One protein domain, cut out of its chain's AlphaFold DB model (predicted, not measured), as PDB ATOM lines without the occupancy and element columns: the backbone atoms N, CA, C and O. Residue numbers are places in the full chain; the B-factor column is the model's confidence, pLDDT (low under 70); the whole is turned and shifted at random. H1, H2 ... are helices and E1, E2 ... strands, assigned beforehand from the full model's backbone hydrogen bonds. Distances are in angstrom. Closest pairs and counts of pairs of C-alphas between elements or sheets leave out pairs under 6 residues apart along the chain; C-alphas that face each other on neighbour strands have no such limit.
ATOM      1  N   VAL A   3      27.995   4.953  24.362       45.78
ATOM      2  CA  VAL A   3      27.679   4.386  23.036       45.78
ATOM      3  C   VAL A   3      27.766   2.855  23.031       45.78
ATOM      4  O   VAL A   3      26.860   2.194  22.524       45.78
ATOM      5  N   PHE A   4      28.787   2.282  23.682       46.09
ATOM      6  CA  PHE A   4      28.946   0.827  23.820       46.09
ATOM      7  C   PHE A   4      27.791   0.182  24.603       46.09
ATOM      8  O   PHE A   4      27.304  -0.874  24.208       46.09
ATOM      9  N   GLY A   5      27.279   0.854  25.643       50.56
ATOM     10  CA  GLY A   5      26.117   0.383  26.405       50.56
ATOM     11  C   GLY A   5      24.824   0.358  25.582       50.56
ATOM     12  O   GLY A   5      24.081  -0.618  25.637       50.56
ATOM     13  N   ARG A   6      24.576   1.381  24.749       57.28
ATOM     14  CA  ARG A   6      23.398   1.421  23.858       57.28
ATOM     15  C   ARG A   6      23.457   0.358  22.763       57.28
ATOM     16  O   ARG A   6      22.425  -0.214  22.419       57.28
ATOM     17  N   LEU A   7      24.642   0.086  22.214       55.12
ATOM     18  CA  LEU A   7      24.823  -0.950  21.196       55.12
ATOM     19  C   LEU A   7      24.656  -2.359  21.788       55.12
ATOM     20  O   LEU A   7      23.913  -3.164  21.231       55.12
ATOM     21  N   ALA A   8      25.264  -2.629  22.948       55.22
ATOM     22  CA  ALA A   8      25.099  -3.894  23.665       55.22
ATOM     23  C   ALA A   8      23.633  -4.141  24.059       55.22
ATOM     24  O   ALA A   8      23.112  -5.234  23.841       55.22
ATOM     25  N   LEU A   9      22.936  -3.109  24.547       61.16
ATOM     26  CA  LEU A   9      21.510  -3.185  24.863       61.16
ATOM     27  C   LEU A   9      20.667  -3.516  23.625       61.16
ATOM     28  O   LEU A   9      19.822  -4.403  23.685       61.16
ATOM     29  N   LYS A  10      20.926  -2.869  22.480       61.22
ATOM     30  CA  LYS A  10      20.233  -3.180  21.216       61.22
ATOM     31  C   LYS A  10      20.443  -4.631  20.782       61.22
ATOM     32  O   LYS A  10      19.496  -5.261  20.319       61.22
ATOM     33  N   ILE A  11      21.652  -5.166  20.949       59.75
ATOM     34  CA  ILE A  11      21.962  -6.568  20.632       59.75
ATOM     35  C   ILE A  11      21.198  -7.510  21.571       59.75
ATOM     36  O   ILE A  11      20.554  -8.446  21.100       59.75
ATOM     37  N   ILE A  12      21.193  -7.238  22.880       62.75
ATOM     38  CA  ILE A  12      20.445  -8.028  23.871       62.75
ATOM     39  C   ILE A  12      18.941  -7.998  23.568       62.75
ATOM     40  O   ILE A  12      18.306  -9.050  23.517       62.75
ATOM     41  N   MET A  13      18.377  -6.821  23.282       64.69
ATOM     42  CA  MET A  13      16.968  -6.681  22.907       64.69
ATOM     43  C   MET A  13      16.646  -7.417  21.601       64.69
ATOM     44  O   MET A  13      15.596  -8.044  21.502       64.69
ATOM     45  N   ALA A  14      17.545  -7.399  20.610       60.94
ATOM     46  CA  ALA A  14      17.363  -8.137  19.361       60.94
ATOM     47  C   ALA A  14      17.377  -9.661  19.570       60.94
ATOM     48  O   ALA A  14      16.602 -10.368  18.929       60.94
ATOM     49  N   ILE A  15      18.210 -10.166  20.488       68.00
ATOM     50  CA  ILE A  15      18.262 -11.590  20.863       68.00
ATOM     51  C   ILE A  15      16.992 -12.001  21.621       68.00
ATOM     52  O   ILE A  15      16.451 -13.080  21.379       68.00
ATOM     53  N   GLN A  16      16.492 -11.134  22.505       72.19
ATOM     54  CA  GLN A  16      15.276 -11.373  23.288       72.19
ATOM     55  C   GLN A  16      13.985 -11.153  22.488       72.19
ATOM     56  O   GLN A  16      12.933 -11.657  22.882       72.19
ATOM     57  N   ARG A  17      14.047 -10.462  21.342       79.31
ATOM     58  CA  ARG A  17      12.878 -10.110  20.529       79.31
ATOM     59  C   ARG A  17      12.072 -11.339  20.119       79.31
ATOM     60  O   ARG A  17      12.569 -12.240  19.445       79.31
ATOM     61  N   ILE A  18      10.791 -11.319  20.461       82.31
ATOM     62  CA  ILE A  18       9.815 -12.316  20.030       82.31
ATOM     63  C   ILE A  18       9.217 -11.831  18.699       82.31
ATOM     64  O   ILE A  18       8.763 -10.685  18.617       82.31
ATOM     65  N   PRO A  19       9.269 -12.633  17.619       82.19
ATOM     66  CA  PRO A  19       8.704 -12.234  16.336       82.19
ATOM     67  C   PRO A  19       7.175 -12.124  16.421       82.19
ATOM     68  O   PRO A  19       6.528 -12.813  17.215       82.19
ATOM     69  N   SER A  20       6.589 -11.291  15.552       82.12
ATOM     70  CA  SER A  20       5.132 -11.242  15.382       82.12
ATOM     71  C   SER A  20       4.576 -12.651  15.164       82.12
ATOM     72  O   SER A  20       5.212 -13.487  14.517       82.12
ATOM     73  N   PHE A  21       3.404 -12.929  15.730       79.62
ATOM     74  CA  PHE A  21       2.715 -14.193  15.484       79.62
ATOM     75  C   PHE A  21       2.159 -14.266  14.054       79.62
ATOM     76  O   PHE A  21       2.133 -15.338  13.455       79.62
ATOM     77  N   TYR A  22       1.767 -13.117  13.495       82.94
ATOM     78  CA  TYR A  22       1.214 -13.021  12.149       82.94
ATOM     79  C   TYR A  22       2.188 -12.390  11.134       82.94
ATOM     80  O   TYR A  22       2.958 -11.495  11.505       82.94
ATOM     81  N   PRO A  23       2.116 -12.811   9.851       86.06
ATOM     82  CA  PRO A  23       1.333 -13.960   9.375       86.06
ATOM     83  C   PRO A  23       1.914 -15.276   9.920       86.06
ATOM     84  O   PRO A  23       3.106 -15.340  10.223       86.06
ATOM     85  N   LYS A  24       1.070 -16.309  10.071       85.25
ATOM     86  CA  LYS A  24       1.505 -17.612  10.596       85.25
ATOM     87  C   LYS A  24       2.580 -18.186   9.672       85.25
ATOM     88  O   LYS A  24       2.351 -18.333   8.473       85.25
ATOM     89  N   LYS A  25       3.752 -18.491  10.225       89.62
ATOM     90  CA  LYS A  25       4.888 -19.077   9.505       89.62
ATOM     91  C   LYS A  25       5.509 -20.181  10.344       89.62
ATOM     92  O   LYS A  25       5.438 -20.140  11.571       89.62
ATOM     93  N   ASP A  26       6.159 -21.122   9.672       90.94
ATOM     94  CA  ASP A  26       7.072 -22.043  10.336       90.94
ATOM     95  C   ASP A  26       8.289 -21.263  10.866       90.94
ATOM     96  O   ASP A  26       9.026 -20.618  10.115       90.94
ATOM     97  N   LEU A  27       8.469 -21.300  12.184       92.31
ATOM     98  CA  LEU A  27       9.563 -20.685  12.928       92.31
ATOM     99  C   LEU A  27      10.400 -21.754  13.659       92.31
ATOM    100  O   LEU A  27      11.118 -21.448  14.612       92.31
ATOM    101  N   SER A  28      10.336 -23.012  13.214       93.06
ATOM    102  CA  SER A  28      11.062 -24.144  13.800       93.06
ATOM    103  C   SER A  28      12.582 -24.021  13.689       93.06
ATOM    104  O   SER A  28      13.306 -24.542  14.543       93.06
ATOM    105  N   ARG A  29      13.096 -23.287  12.693       93.56
ATOM    106  CA  ARG A  29      14.542 -23.107  12.486       93.56
ATOM    107  C   ARG A  29      15.201 -22.360  13.661       93.56
ATOM    108  O   ARG A  29      14.663 -21.359  14.137       93.56
ATOM    109  N   PRO A  30      16.389 -22.795  14.125       92.69
ATOM    110  CA  PRO A  30      17.082 -22.148  15.234       92.69
ATOM    111  C   PRO A  30      17.581 -20.751  14.844       92.69
ATOM    112  O   PRO A  30      18.255 -20.582  13.822       92.69
ATOM    113  N   ASN A  31      17.302 -19.761  15.693       91.19
ATOM    114  CA  ASN A  31      17.810 -18.397  15.554       91.19
ATOM    115  C   ASN A  31      19.150 -18.210  16.301       91.19
ATOM    116  O   ASN A  31      19.692 -19.145  16.901       91.19
ATOM    117  N   LEU A  32      19.692 -16.989  16.273       88.62
ATOM    118  CA  LEU A  32      20.935 -16.645  16.975       88.62
ATOM    119  C   LEU A  32      20.858 -16.929  18.482       88.62
ATOM    120  O   LEU A  32      21.825 -17.444  19.034       88.62
ATOM    121  N   ALA A  33      19.714 -16.670  19.124       90.06
ATOM    122  CA  ALA A  33      19.518 -16.928  20.549       90.06
ATOM    123  C   ALA A  33      19.657 -18.423  20.886       90.06
ATOM    124  O   ALA A  33      20.392 -18.784  21.801       90.06
ATOM    125  N   VAL A  34      19.035 -19.305  20.092       92.75
ATOM    126  CA  VAL A  34      19.152 -20.768  20.247       92.75
ATOM    127  C   VAL A  34      20.597 -21.234  20.058       92.75
ATOM    128  O   VAL A  34      21.113 -22.021  20.853       92.75
ATOM    129  N   ARG A  35      21.279 -20.741  19.015       91.88
ATOM    130  CA  ARG A  35      22.684 -21.096  18.746       91.88
ATOM    131  C   ARG A  35      23.609 -20.615  19.863       91.88
ATOM    132  O   ARG A  35      24.510 -21.347  20.263       91.88
ATOM    133  N   PHE A  36      23.366 -19.414  20.380       91.06
ATOM    134  CA  PHE A  36      24.119 -18.848  21.492       91.06
ATOM    135  C   PHE A  36      23.921 -19.659  22.776       91.06
ATOM    136  O   PHE A  36      24.907 -20.069  23.384       91.06
ATOM    137  N   LEU A  37      22.678 -20.001  23.133       91.12
ATOM    138  CA  LEU A  37      22.392 -20.871  24.277       91.12
ATOM    139  C   LEU A  37      23.106 -22.225  24.150       91.12
ATOM    140  O   LEU A  37      23.730 -22.690  25.101       91.12
ATOM    141  N   LYS A  38      23.085 -22.840  22.962       91.12
ATOM    142  CA  LYS A  38      23.804 -24.094  22.698       91.12
ATOM    143  C   LYS A  38      25.308 -23.964  22.953       91.12
ATOM    144  O   LYS A  38      25.909 -24.885  23.503       91.12
ATOM    145  N   ILE A  39      25.922 -22.846  22.561       91.94
ATOM    146  CA  ILE A  39      27.336 -22.565  22.848       91.94
ATOM    147  C   ILE A  39      27.556 -22.423  24.356       91.94
ATOM    148  O   ILE A  39      28.506 -23.009  24.873       91.94
ATOM    149  N   LEU A  40      26.681 -21.704  25.065       91.56
ATOM    150  CA  LEU A  40      26.789 -21.551  26.516       91.56
ATOM    151  C   LEU A  40      26.727 -22.900  27.238       91.56
ATOM    152  O   LEU A  40      27.576 -23.183  28.076       91.56
ATOM    153  N   ILE A  41      25.782 -23.760  26.862       90.12
ATOM    154  CA  ILE A  41      25.634 -25.097  27.448       90.12
ATOM    155  C   ILE A  41      26.853 -25.968  27.115       90.12
ATOM    156  O   ILE A  41      27.508 -26.489  28.012       90.12
ATOM    157  N   LYS A  42      27.213 -26.099  25.829       88.69
ATOM    158  CA  LYS A  42      28.231 -27.073  25.397       88.69
ATOM    159  C   LYS A  42      29.675 -26.626  25.610       88.69
ATOM    160  O   LYS A  42      30.528 -27.464  25.876       88.69
ATOM    161  N   ARG A  43      29.975 -25.337  25.429       89.31
ATOM    162  CA  ARG A  43      31.347 -24.800  25.492       89.31
ATOM    163  C   ARG A  43      31.611 -24.051  26.789       89.31
ATOM    164  O   ARG A  43      32.610 -24.325  27.438       89.31
ATOM    165  N   ALA A  44      30.708 -23.149  27.184       89.00
ATOM    166  CA  ALA A  44      30.860 -22.386  28.428       89.00
ATOM    167  C   ALA A  44      30.423 -23.171  29.679       89.00
ATOM    168  O   ALA A  44      30.523 -22.654  30.788       89.00
ATOM    169  N   ARG A  45      29.967 -24.422  29.506       89.44
ATOM    170  CA  ARG A  45      29.565 -25.334  30.584       89.44
ATOM    171  C   ARG A  45      28.459 -24.756  31.483       89.44
ATOM    172  O   ARG A  45      28.420 -25.028  32.685       89.44
ATOM    173  N   LEU A  46      27.548 -23.967  30.906       88.88
ATOM    174  CA  LEU A  46      26.320 -23.539  31.581       88.88
ATOM    175  C   LEU A  46      25.527 -24.784  32.012       88.88
ATOM    176  O   LEU A  46      25.381 -25.718  31.228       88.88
ATOM    177  N   CYS A  47      25.027 -24.794  33.251       88.69
ATOM    178  CA  CYS A  47      24.306 -25.927  33.854       88.69
ATOM    179  C   CYS A  47      25.127 -27.226  34.015       88.69
ATOM    180  O   CYS A  47      24.541 -28.290  34.181       88.69
ATOM    181  N   ARG A  48      26.471 -27.177  34.019       88.38
ATOM    182  CA  ARG A  48      27.322 -28.385  34.122       88.38
ATOM    183  C   ARG A  48      27.112 -29.257  35.361       88.38
ATOM    184  O   ARG A  48      27.400 -30.438  35.288       88.38
ATOM    185  N   THR A  49      26.662 -28.677  36.474       88.50
ATOM    186  CA  THR A  49      26.420 -29.382  37.747       88.50
ATOM    187  C   THR A  49      24.996 -29.930  37.852       88.50
ATOM    188  O   THR A  49      24.655 -30.579  38.833       88.50
ATOM    189  N   LEU A  50      24.139 -29.645  36.861       86.19
ATOM    190  CA  LEU A  50      22.755 -30.110  36.839       86.19
ATOM    191  C   LEU A  50      22.644 -31.647  36.848       86.19
ATOM    192  O   LEU A  50      21.790 -32.141  37.576       86.19
ATOM    193  N   PRO A  51      23.482 -32.416  36.118       81.69
ATOM    194  CA  PRO A  51      23.452 -33.876  36.194       81.69
ATOM    195  C   PRO A  51      23.766 -34.391  37.599       81.69
ATOM    196  O   PRO A  51      23.020 -35.219  38.106       81.69
ATOM    197  N   ASP A  52      24.803 -33.853  38.249       84.50
ATOM    198  CA  ASP A  52      25.221 -34.272  39.594       84.50
ATOM    199  C   ASP A  52      24.119 -34.005  40.629       84.50
ATOM    200  O   ASP A  52      23.804 -34.866  41.445       84.50
ATOM    201  N   TYR A  53      23.474 -32.836  40.545       84.12
ATOM    202  CA  TYR A  53      22.338 -32.476  41.399       84.12
ATOM    203  C   TYR A  53      21.131 -33.402  41.199       84.12
ATOM    204  O   TYR A  53      20.399 -33.695  42.137       84.12
ATOM    205  N   LEU A  54      20.910 -33.864  39.967       82.69
ATOM    206  CA  LEU A  54      19.783 -34.720  39.603       82.69
ATOM    207  C   LEU A  54      20.083 -36.218  39.755       82.69
ATOM    208  O   LEU A  54      19.156 -37.025  39.680       82.69
ATOM    209  N   ALA A  55      21.342 -36.607  39.954       78.50
ATOM    210  CA  ALA A  55      21.746 -38.003  40.091       78.50
ATOM    211  C   ALA A  55      21.191 -38.655  41.367       78.50
ATOM    212  O   ALA A  55      20.985 -39.867  41.386       78.50
ATOM    213  N   SER A  56      20.913 -37.859  42.406       72.62
ATOM    214  CA  SER A  56      20.467 -38.349  43.713       72.62
ATOM    215  C   SER A  56      19.050 -38.927  43.724       72.62
ATOM    216  O   SER A  56      18.730 -39.695  44.625       72.62
ATOM    217  N   ASP A  57      18.198 -38.584  42.753       72.44
ATOM    218  CA  ASP A  57      16.813 -39.059  42.694       72.44
ATOM    219  C   ASP A  57      16.306 -39.115  41.247       72.44
ATOM    220  O   ASP A  57      16.672 -38.267  40.441       72.44
ATOM    221  N   ARG A  58      15.455 -40.089  40.898       78.12
ATOM    222  CA  ARG A  58      14.878 -40.283  39.552       78.12
ATOM    223  C   ARG A  58      13.540 -39.564  39.339       78.12
ATOM    224  O   ARG A  58      12.883 -39.814  38.329       78.12
ATOM    225  N   LEU A  59      13.160 -38.659  40.241       86.50
ATOM    226  CA  LEU A  59      11.921 -37.886  40.142       86.50
ATOM    227  C   LEU A  59      11.811 -37.059  38.848       86.50
ATOM    228  O   LEU A  59      12.828 -36.599  38.309       86.50
ATOM    229  N   PRO A  60      10.576 -36.810  38.368       89.56
ATOM    230  CA  PRO A  60      10.301 -35.807  37.345       89.56
ATOM    231  C   PRO A  60      10.917 -34.443  37.680       89.56
ATOM    232  O   PRO A  60      10.912 -34.012  38.831       89.56
ATOM    233  N   VAL A  61      11.410 -33.737  36.662       91.50
ATOM    234  CA  VAL A  61      11.987 -32.393  36.817       91.50
ATOM    235  C   VAL A  61      10.999 -31.365  36.302       91.50
ATOM    236  O   VAL A  61      10.531 -31.467  35.169       91.50
ATOM    237  N   ILE A  62      10.735 -30.345  37.113       94.25
ATOM    238  CA  ILE A  62       9.984 -29.162  36.707       94.25
ATOM    239  C   ILE A  62      10.958 -27.994  36.610       94.25
ATOM    240  O   ILE A  62      11.612 -27.626  37.582       94.25
ATOM    241  N   ASN A  63      11.042 -27.400  35.426       95.12
ATOM    242  CA  ASN A  63      11.850 -26.219  35.173       95.12
ATOM    243  C   ASN A  63      10.944 -24.994  35.066       95.12
ATOM    244  O   ASN A  63       9.920 -25.037  34.388       95.12
ATOM    245  N   THR A  64      11.366 -23.881  35.658       93.50
ATOM    246  CA  THR A  64      10.776 -22.545  35.448       93.50
ATOM    247  C   THR A  64      11.663 -21.654  34.573       93.50
ATOM    248  O   THR A  64      11.332 -20.503  34.304       93.50
ATOM    249  N   PHE A  65      12.795 -22.187  34.093       92.62
ATOM    250  CA  PHE A  65      13.720 -21.502  33.199       92.62
ATOM    251  C   PHE A  65      14.132 -22.405  32.031       92.62
ATOM    252  O   PHE A  65      14.496 -23.565  32.213       92.62
ATOM    253  N   TYR A  66      14.108 -21.879  30.804       93.88
ATOM    254  CA  TYR A  66      14.351 -22.686  29.602       93.88
ATOM    255  C   TYR A  66      15.761 -23.284  29.524       93.88
ATOM    256  O   TYR A  66      15.940 -24.366  28.966       93.88
ATOM    257  N   ALA A  67      16.779 -22.588  30.044       93.25
ATOM    258  CA  ALA A  67      18.163 -23.021  29.877       93.25
ATOM    259  C   ALA A  67      18.437 -24.340  30.604       93.25
ATOM    260  O   ALA A  67      19.150 -25.182  30.065       93.25
ATOM    261  N   THR A  68      17.836 -24.545  31.781       92.69
ATOM    262  CA  THR A  68      17.978 -25.791  32.545       92.69
ATOM    263  C   THR A  68      17.264 -26.945  31.844       92.69
ATOM    264  O   THR A  68      17.870 -27.998  31.657       92.69
ATOM    265  N   ALA A  69      16.043 -26.721  31.343       93.81
ATOM    266  CA  ALA A  69      15.290 -27.728  30.592       93.81
ATOM    267  C   ALA A  69      16.023 -28.170  29.313       93.81
ATOM    268  O   ALA A  69      16.106 -29.364  29.025       93.81
ATOM    269  N   ILE A  70      16.587 -27.217  28.560       94.06
ATOM    270  CA  ILE A  70      17.330 -27.489  27.320       94.06
ATOM    271  C   ILE A  70      18.694 -28.125  27.611       94.06
ATOM    272  O   ILE A  70      19.128 -28.998  26.860       94.06
ATOM    273  N   ALA A  71      19.381 -27.709  28.681       90.81
ATOM    274  CA  ALA A  71      20.633 -28.336  29.092       90.81
ATOM    275  C   ALA A  71      20.413 -29.811  29.441       90.81
ATOM    276  O   ALA A  71      21.150 -30.655  28.933       90.81
ATOM    277  N   LEU A  72      19.358 -30.112  30.205       88.62
ATOM    278  CA  LEU A  72      18.961 -31.474  30.563       88.62
ATOM    279  C   LEU A  72      18.641 -32.329  29.326       88.62
ATOM    280  O   LEU A  72      19.134 -33.445  29.210       88.62
ATOM    281  N   GLU A  73      17.907 -31.776  28.354       87.19
ATOM    282  CA  GLU A  73      17.610 -32.437  27.070       87.19
ATOM    283  C   GLU A  73      18.875 -32.727  26.233       87.19
ATOM    284  O   GLU A  73      18.878 -33.600  25.369       87.19
ATOM    285  N   SER A  74      19.961 -31.979  26.453       82.06
ATOM    286  CA  SER A  74      21.189 -32.068  25.654       82.06
ATOM    287  C   SER A  74      22.230 -33.066  26.171       82.06
ATOM    288  O   SER A  74      23.275 -33.223  25.526       82.06
ATOM    289  N   LEU A  75      21.978 -33.707  27.318       77.31
ATOM    290  CA  LEU A  75      22.926 -34.621  27.948       77.31
ATOM    291  C   LEU A  75      23.112 -35.911  27.118       77.31
ATOM    292  O   LEU A  75      22.143 -36.417  26.553       77.31
ATOM    293  N   PRO A  76      24.347 -36.452  27.013       60.44
ATOM    294  CA  PRO A  76      24.648 -37.604  26.154       60.44
ATOM    295  C   PRO A  76      24.043 -38.930  26.629       60.44
ATOM    296  O   PRO A  76      23.886 -39.848  25.822       60.44
ATOM    297  N   GLU A  77      23.732 -39.055  27.921       53.62
ATOM    298  CA  GLU A  77      23.296 -40.322  28.501       53.62
ATOM    299  C   GLU A  77      21.828 -40.600  28.189       53.62
ATOM    300  O   GLU A  77      20.895 -40.103  28.821       53.62
ATOM    301  N   LYS A  78      21.635 -41.468  27.195       45.44
ATOM    302  CA  LYS A  78      20.418 -42.254  27.055       45.44
ATOM    303  C   LYS A  78      20.347 -43.245  28.227       45.44
ATOM    304  O   LYS A  78      20.740 -44.395  28.062       45.44
ATOM    305  N   SER A  79      19.794 -42.771  29.348       48.69
ATOM    306  CA  SER A  79      18.991 -43.503  30.346       48.69
ATOM    307  C   SER A  79      19.625 -43.749  31.733       48.69
ATOM    308  O   SER A  79      20.814 -44.008  31.839       48.69
ATOM    309  N   PRO A  80      18.810 -43.700  32.811       43.81
ATOM    310  CA  PRO A  80      17.556 -44.439  32.898       43.81
ATOM    311  C   PRO A  80      16.426 -43.744  32.141       43.81
ATOM    312  O   PRO A  80      16.258 -42.528  32.219       43.81
ATOM    313  N   GLY A  81      15.698 -44.531  31.351       47.22
ATOM    314  CA  GLY A  81      14.547 -44.062  30.605       47.22
ATOM    315  C   GLY A  81      13.546 -43.411  31.555       47.22
ATOM    316  O   GLY A  81      13.502 -43.720  32.742       47.22
ATOM    317  N   ASP A  82      12.760 -42.497  31.001       57.59
ATOM    318  CA  ASP A  82      11.534 -41.959  31.598       57.59
ATOM    319  C   ASP A  82      11.621 -40.875  32.670       57.59
ATOM    320  O   ASP A  82      10.580 -40.519  33.226       57.59
ATOM    321  N   ARG A  83      12.768 -40.213  32.895       77.62
ATOM    322  CA  ARG A  83      12.688 -38.959  33.664       77.62
ATOM    323  C   ARG A  83      11.938 -37.900  32.857       77.62
ATOM    324  O   ARG A  83      12.441 -37.373  31.864       77.62
ATOM    325  N   ASN A  84      10.724 -37.584  33.293       87.56
ATOM    326  CA  ASN A  84       9.920 -36.544  32.675       87.56
ATOM    327  C   ASN A  84      10.570 -35.169  32.897       87.56
ATOM    328  O   ASN A  84      10.803 -34.761  34.034       87.56
ATOM    329  N   ASN A  85      10.853 -34.465  31.799       92.25
ATOM    330  CA  ASN A  85      11.408 -33.114  31.792       92.25
ATOM    331  C   ASN A  85      10.293 -32.118  31.455       92.25
ATOM    332  O   ASN A  85       9.918 -31.969  30.289       92.25
ATOM    333  N   PHE A  86       9.740 -31.475  32.477       96.50
ATOM    334  CA  PHE A  86       8.686 -30.482  32.338       96.50
ATOM    335  C   PHE A  86       9.261 -29.065  32.333       96.50
ATOM    336  O   PHE A  86      10.191 -28.750  33.077       96.50
ATOM    337  N   LEU A  87       8.681 -28.191  31.514       97.88
ATOM    338  CA  LEU A  87       9.019 -26.771  31.453       97.88
ATOM    339  C   LEU A  87       7.751 -25.933  31.585       97.88
ATOM    340  O   LEU A  87       6.898 -25.947  30.698       97.88
ATOM    341  N   ILE A  88       7.651 -25.192  32.687       98.00
ATOM    342  CA  ILE A  88       6.612 -24.191  32.901       98.00
ATOM    343  C   ILE A  88       6.971 -22.951  32.095       98.00
ATOM    344  O   ILE A  88       8.080 -22.422  32.199       98.00
ATOM    345  N   ILE A  89       6.021 -22.490  31.289       97.00
ATOM    346  CA  ILE A  89       6.134 -21.205  30.614       97.00
ATOM    347  C   ILE A  89       5.549 -20.117  31.513       97.00
ATOM    348  O   ILE A  89       4.367 -20.153  31.853       97.00
ATOM    349  N   CYS A  90       6.382 -19.141  31.871       93.31
ATOM    350  CA  CYS A  90       6.027 -18.061  32.794       93.31
ATOM    351  C   CYS A  90       5.626 -16.750  32.098       93.31
ATOM    352  O   CYS A  90       5.498 -15.728  32.761       93.31
ATOM    353  N   ASP A  91       5.416 -16.780  30.780       94.94
ATOM    354  CA  ASP A  91       5.051 -15.628  29.952       94.94
ATOM    355  C   ASP A  91       3.882 -15.976  29.020       94.94
ATOM    356  O   ASP A  91       3.637 -17.140  28.706       94.94
ATOM    357  N   ALA A  92       3.147 -14.970  28.548       94.62
ATOM    358  CA  ALA A  92       2.008 -15.134  27.643       94.62
ATOM    359  C   ALA A  92       2.440 -15.355  26.182       94.62
ATOM    360  O   ALA A  92       1.626 -15.714  25.329       94.62
ATOM    361  N   ASP A  93       3.725 -15.162  25.887       94.44
ATOM    362  CA  ASP A  93       4.365 -15.525  24.630       94.44
ATOM    363  C   ASP A  93       5.873 -15.710  24.865       94.44
ATOM    364  O   ASP A  93       6.437 -15.165  25.812       94.44
ATOM    365  N   ILE A  94       6.547 -16.477  24.010       94.00
ATOM    366  CA  ILE A  94       7.931 -16.896  24.246       94.00
ATOM    367  C   ILE A  94       8.825 -16.726  23.030       94.00
ATOM    368  O   ILE A  94       8.417 -16.861  21.878       94.00
ATOM    369  N   ASN A  95      10.100 -16.466  23.305       93.69
ATOM    370  CA  ASN A  95      11.146 -16.432  22.292       93.69
ATOM    371  C   ASN A  95      11.513 -17.856  21.855       93.69
ATOM    372  O   ASN A  95      11.487 -18.790  22.653       93.69
ATOM    373  N   ARG A  96      11.955 -18.014  20.603       94.25
ATOM    374  CA  ARG A  96      12.432 -19.286  20.040       94.25
ATOM    375  C   ARG A  96      13.507 -19.978  20.894       94.25
ATOM    376  O   ARG A  96      13.613 -21.197  20.817       94.25
ATOM    377  N   VAL A  97      14.268 -19.238  21.707       94.25
ATOM    378  CA  VAL A  97      15.262 -19.765  22.664       94.25
ATOM    379  C   VAL A  97      14.669 -20.696  23.730       94.25
ATOM    380  O   VAL A  97      15.400 -21.518  24.269       94.25
ATOM    381  N   TRP A  98      13.359 -20.622  23.987       96.00
ATOM    382  CA  TRP A  98      12.655 -21.512  24.916       96.00
ATOM    383  C   TRP A  98      12.470 -22.939  24.388       96.00
ATOM    384  O   TRP A  98      12.052 -23.819  25.131       96.00
ATOM    385  N   VAL A  99      12.784 -23.175  23.113       96.31
ATOM    386  CA  VAL A  99      12.643 -24.469  22.445       96.31
ATOM    387  C   VAL A  99      14.029 -24.941  21.980       96.31
ATOM    388  O   VAL A  99      14.813 -24.128  21.478       96.31
ATOM    389  N   PRO A 100      14.373 -26.237  22.078       94.44
ATOM    390  CA  PRO A 100      15.675 -26.730  21.637       94.44
ATOM    391  C   PRO A 100      15.910 -26.539  20.131       94.44
ATOM    392  O   PRO A 100      15.007 -26.247  19.340       94.44
ATOM    393  N   GLU A 101      17.164 -26.717  19.711       94.31
ATOM    394  CA  GLU A 101      17.584 -26.579  18.307       94.31
ATOM    395  C   GLU A 101      16.850 -27.548  17.369       94.31
ATOM    396  O   GLU A 101      16.584 -27.193  16.223       94.31
ATOM    397  N   ARG A 102      16.489 -28.743  17.864       93.12
ATOM    398  CA  ARG A 102      15.721 -29.769  17.141       93.12
ATOM    399  C   ARG A 102      14.398 -30.066  17.870       93.12
ATOM    400  O   ARG A 102      14.313 -31.062  18.583       93.12
ATOM    401  N   PRO A 103      13.367 -29.221  17.693       93.62
ATOM    402  CA  PRO A 103      12.083 -29.328  18.394       93.62
ATOM    403  C   PRO A 103      11.396 -30.686  18.206       93.62
ATOM    404  O   PRO A 103      10.949 -31.291  19.173       93.62
ATOM    405  N   ALA A 104      11.401 -31.215  16.979       91.44
ATOM    406  CA  ALA A 104      10.772 -32.493  16.643       91.44
ATOM    407  C   ALA A 104      11.458 -33.721  17.274       91.44
ATOM    408  O   ALA A 104      10.877 -34.801  17.300       91.44
ATOM    409  N   ALA A 105      12.686 -33.581  17.783       90.81
ATOM    410  CA  ALA A 105      13.381 -34.639  18.520       90.81
ATOM    411  C   ALA A 105      13.257 -34.478  20.046       90.81
ATOM    412  O   ALA A 105      13.675 -35.369  20.778       90.81
ATOM    413  N   SER A 106      12.700 -33.355  20.509       91.88
ATOM    414  CA  SER A 106      12.625 -32.989  21.923       91.88
ATOM    415  C   SER A 106      11.611 -33.835  22.687       91.88
ATOM    416  O   SER A 106      10.488 -34.032  22.217       91.88
ATOM    417  N   ARG A 107      11.971 -34.234  23.909       91.88
ATOM    418  CA  ARG A 107      11.086 -34.882  24.893       91.88
ATOM    419  C   ARG A 107      10.537 -33.926  25.956       91.88
ATOM    420  O   ARG A 107       9.686 -34.342  26.736       91.88
ATOM    421  N   ILE A 108      11.001 -32.673  25.985       95.25
ATOM    422  CA  ILE A 108      10.479 -31.632  26.890       95.25
ATOM    423  C   ILE A 108       8.953 -31.539  26.783       95.25
ATOM    424  O   ILE A 108       8.421 -31.330  25.690       95.25
ATOM    425  N   LYS A 109       8.282 -31.637  27.932       97.25
ATOM    426  CA  LYS A 109       6.841 -31.443  28.105       97.25
ATOM    427  C   LYS A 109       6.580 -30.011  28.578       97.25
ATOM    428  O   LYS A 109       7.018 -29.615  29.654       97.25
ATOM    429  N   TYR A 110       5.888 -29.218  27.774       98.38
ATOM    430  CA  TYR A 110       5.628 -27.806  28.040       98.38
ATOM    431  C   TYR A 110       4.310 -27.639  28.792       98.38
ATOM    432  O   TYR A 110       3.266 -28.070  28.306       98.38
ATOM    433  N   LEU A 111       4.357 -26.982  29.947       98.00
ATOM    434  CA  LEU A 111       3.204 -26.631  30.774       98.00
ATOM    435  C   LEU A 111       2.877 -25.163  30.485       98.00
ATOM    436  O   LEU A 111       3.640 -24.267  30.859       98.00
ATOM    437  N   VAL A 112       1.812 -24.916  29.719       97.19
ATOM    438  CA  VAL A 112       1.564 -23.601  29.112       97.19
ATOM    439  C   VAL A 112       0.407 -22.848  29.774       97.19
ATOM    440  O   VAL A 112      -0.635 -23.446  30.067       97.19
ATOM    441  N   PRO A 113       0.547 -21.522  29.974       95.50
ATOM    442  CA  PRO A 113      -0.448 -20.738  30.695       95.50
ATOM    443  C   PRO A 113      -1.650 -20.349  29.827       95.50
ATOM    444  O   PRO A 113      -2.749 -20.159  30.348       95.50
ATOM    445  N   CYS A 114      -1.468 -20.224  28.508       93.75
ATOM    446  CA  CYS A 114      -2.511 -19.747  27.604       93.75
ATOM    447  C   CYS A 114      -2.355 -20.261  26.164       93.75
ATOM    448  O   CYS A 114      -1.300 -20.743  25.737       93.75
ATOM    449  N   THR A 115      -3.431 -20.114  25.384       92.94
ATOM    450  CA  THR A 115      -3.524 -20.540  23.978       92.94
ATOM    451  C   THR A 115      -2.459 -19.902  23.086       92.94
ATOM    452  O   THR A 115      -1.953 -20.560  22.177       92.94
ATOM    453  N   GLN A 116      -2.070 -18.654  23.363       93.38
ATOM    454  CA  GLN A 116      -1.037 -17.950  22.604       93.38
ATOM    455  C   GLN A 116       0.312 -18.684  22.671       93.38
ATOM    456  O   GLN A 116       0.913 -18.958  21.630       93.38
ATOM    457  N   VAL A 117       0.743 -19.103  23.865       95.50
ATOM    458  CA  VAL A 117       1.978 -19.882  24.054       95.50
ATOM    459  C   VAL A 117       1.901 -21.236  23.355       95.50
ATOM    460  O   VAL A 117       2.849 -21.619  22.668       95.50
ATOM    461  N   ARG A 118       0.776 -21.957  23.471       96.00
ATOM    462  CA  ARG A 118       0.582 -23.231  22.751       96.00
ATOM    463  C   ARG A 118       0.800 -23.041  21.256       96.00
ATOM    464  O   ARG A 118       1.597 -23.751  20.648       96.00
ATOM    465  N   ASN A 119       0.115 -22.061  20.677       95.44
ATOM    466  CA  ASN A 119       0.217 -21.768  19.256       95.44
ATOM    467  C   ASN A 119       1.648 -21.380  18.873       95.44
ATOM    468  O   ASN A 119       2.147 -21.819  17.838       95.44
ATOM    469  N   ARG A 120       2.342 -20.611  19.719       96.06
ATOM    470  CA  ARG A 120       3.746 -20.255  19.509       96.06
ATOM    471  C   ARG A 120       4.649 -21.486  19.469       96.06
ATOM    472  O   ARG A 120       5.432 -21.621  18.530       96.06
ATOM    473  N   LEU A 121       4.517 -22.399  20.427       97.50
ATOM    474  CA  LEU A 121       5.295 -23.641  20.481       97.50
ATOM    475  C   LEU A 121       5.068 -24.509  19.239       97.50
ATOM    476  O   LEU A 121       6.036 -25.013  18.667       97.50
ATOM    477  N   LEU A 122       3.822 -24.602  18.763       97.00
ATOM    478  CA  LEU A 122       3.501 -25.282  17.505       97.00
ATOM    479  C   LEU A 122       4.232 -24.640  16.315       97.00
ATOM    480  O   LEU A 122       4.850 -25.349  15.525       97.00
ATOM    481  N   THR A 123       4.263 -23.303  16.217       96.31
ATOM    482  CA  THR A 123       5.047 -22.623  15.159       96.31
ATOM    483  C   THR A 123       6.554 -22.826  15.299       96.31
ATOM    484  O   THR A 123       7.282 -22.718  14.317       96.31
ATOM    485  N   TYR A 124       7.042 -23.144  16.500       96.62
ATOM    486  CA  TYR A 124       8.431 -23.518  16.748       96.62
ATOM    487  C   TYR A 124       8.704 -25.006  16.512       96.62
ATOM    488  O   TYR A 124       9.832 -25.435  16.729       96.62
ATOM    489  N   GLY A 125       7.731 -25.783  16.030       96.50
ATOM    490  CA  GLY A 125       7.890 -27.196  15.680       96.50
ATOM    491  C   GLY A 125       7.860 -28.150  16.875       96.50
ATOM    492  O   GLY A 125       8.311 -29.289  16.755       96.50
ATOM    493  N   VAL A 126       7.382 -27.695  18.038       97.75
ATOM    494  CA  VAL A 126       7.153 -28.574  19.190       97.75
ATOM    495  C   VAL A 126       5.981 -29.499  18.889       97.75
ATOM    496  O   VAL A 126       4.964 -29.072  18.342       97.75
ATOM    497  N   LYS A 127       6.133 -30.772  19.254       96.88
ATOM    498  CA  LYS A 127       5.105 -31.787  19.044       96.88
ATOM    499  C   LYS A 127       3.837 -31.475  19.854       96.88
ATOM    500  O   LYS A 127       3.976 -31.172  21.043       96.88
ATOM    501  N   PRO A 128       2.628 -31.561  19.269       96.56
ATOM    502  CA  PRO A 128       1.381 -31.294  19.985       96.56
ATOM    503  C   PRO A 128       1.215 -32.115  21.270       96.56
ATOM    504  O   PRO A 128       0.790 -31.563  22.280       96.56
ATOM    505  N   GLU A 129       1.613 -33.390  21.265       95.56
ATOM    506  CA  GLU A 129       1.537 -34.295  22.420       95.56
ATOM    507  C   GLU A 129       2.446 -33.894  23.596       95.56
ATOM    508  O   GLU A 129       2.276 -34.379  24.711       95.56
ATOM    509  N   ASN A 130       3.394 -32.982  23.362       96.12
ATOM    510  CA  ASN A 130       4.290 -32.445  24.381       96.12
ATOM    511  C   ASN A 130       3.828 -31.081  24.921       96.12
ATOM    512  O   ASN A 130       4.576 -30.458  25.672       96.12
ATOM    513  N   ILE A 131       2.649 -30.576  24.540       97.69
ATOM    514  CA  ILE A 131       2.143 -29.268  24.980       97.69
ATOM    515  C   ILE A 131       0.874 -29.455  25.814       97.69
ATOM    516  O   ILE A 131      -0.183 -29.804  25.295       97.69
ATOM    517  N   PHE A 132       0.967 -29.140  27.102       96.81
ATOM    518  CA  PHE A 132      -0.098 -29.301  28.084       96.81
ATOM    519  C   PHE A 132      -0.625 -27.928  28.505       96.81
ATOM    520  O   PHE A 132       0.082 -27.133  29.123       96.81
ATOM    521  N   MET A 133      -1.881 -27.639  28.170       95.44
ATOM    522  CA  MET A 133      -2.590 -26.409  28.523       95.44
ATOM    523  C   MET A 133      -3.037 -26.448  29.989       95.44
ATOM    524  O   MET A 133      -4.204 -26.684  30.309       95.44
ATOM    525  N   THR A 134      -2.091 -26.238  30.897       94.81
ATOM    526  CA  THR A 134      -2.338 -26.306  32.341       94.81
ATOM    527  C   THR A 134      -2.954 -25.021  32.885       94.81
ATOM    528  O   THR A 134      -3.773 -25.075  33.799       94.81
TER     529      THR A 134
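What this domain is: This is residues 3 to 134 of the 384 residues of an uncharacterized protein of Candidatus Aminicenantes bacterium (UniProt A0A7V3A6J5). A small parallel sheet of three short strands, E1, E2 and E3, has the helix H4 lying along one face, over E1 and E2; H2 stands beyond H4, away from the sheet, H5 grazes the sheet near E3, and residues 3 to 11 of H1 stick out as a free arm. Much of the body is winding chain, and the long stretch of residues 89 to 108 passes close to the middle. The printed part has 132 residues with five named helices and three named strands, in the order H1 H2 H3 E1 H4 E2 E3 H5. The class is mostly helix, though under half of the residues are in named elements. The whole is compact, with a radius of gyration of the C-alphas of 15.4 A and spans of 47 by 35 by 22 A.

How they stand to each other: The sheet runs E1, residues 61 to 63, E2, residues 85 to 88, and E3, residues 109 to 111. E1 and E2 are parallel at 30 degrees, with N 63 and O 86 2.8 A apart, within hydrogen-bond range. E2 and E3 are parallel at 23 degrees, with N 111 and O 87 at 2.8 A. Residues 110 to 111 of E3 also pair, parallel, with residues 131 to 132. H4, residues 66 to 73, is on the sheet at a height of 8.9 A, along the strands at 16 degrees to E1 on the local plane; its closest C-alphas to E2 are those of Ala 69 and Leu 87, 6.4 A apart. E1, H4 and E2 form a strand-helix-strand unit, two parallel neighbour strands with a helix between, with a right-handed crossover. H3, residues 50 to 55, only just touches H4, with 3 pairs of C-alphas within 8 A, the closest being Leu 50 and Leu 72 at 7.5 A. H2, residues 32 to 42, is close to H4 but not clearly touching; the closest C-alphas, of Ile 41 and Ala 71, are 6.2 A apart. H1, residues 3 to 16, only just touches H2, with residues 15 to 16 alone and 3 pairs within 8 A; the closest C-alphas are those of Ile 15 and Ala 33, 5.5 A apart, and the lines are about perpendicular at 89 degrees. H5, residues 115 to 123, only grazes the sheet with residues 117 to 121. In H1, H2, H3, H4 and H5 every O i to N i+4 pair is within hydrogen-bond range.

Where its parts are: H1 begins at C-alpha 3 (27.679, 4.386, 23.036) and is 20.1 A long. H2 measures 15.3 A, H5 12.5 A, H4 10.6 A and E2 10.2 A. H5 ends at C-alpha 123 (5.047, -22.623, 15.159).

The domain as a whole: The C-alphas farthest apart are those of Val 3 and Pro 80, 50.8 A. The printed part has no cut; the links H1 to H2, H4 to E2 and E2 to E3 are long. Confidence is under 70 in residues 3 to 15 and 76 to 82.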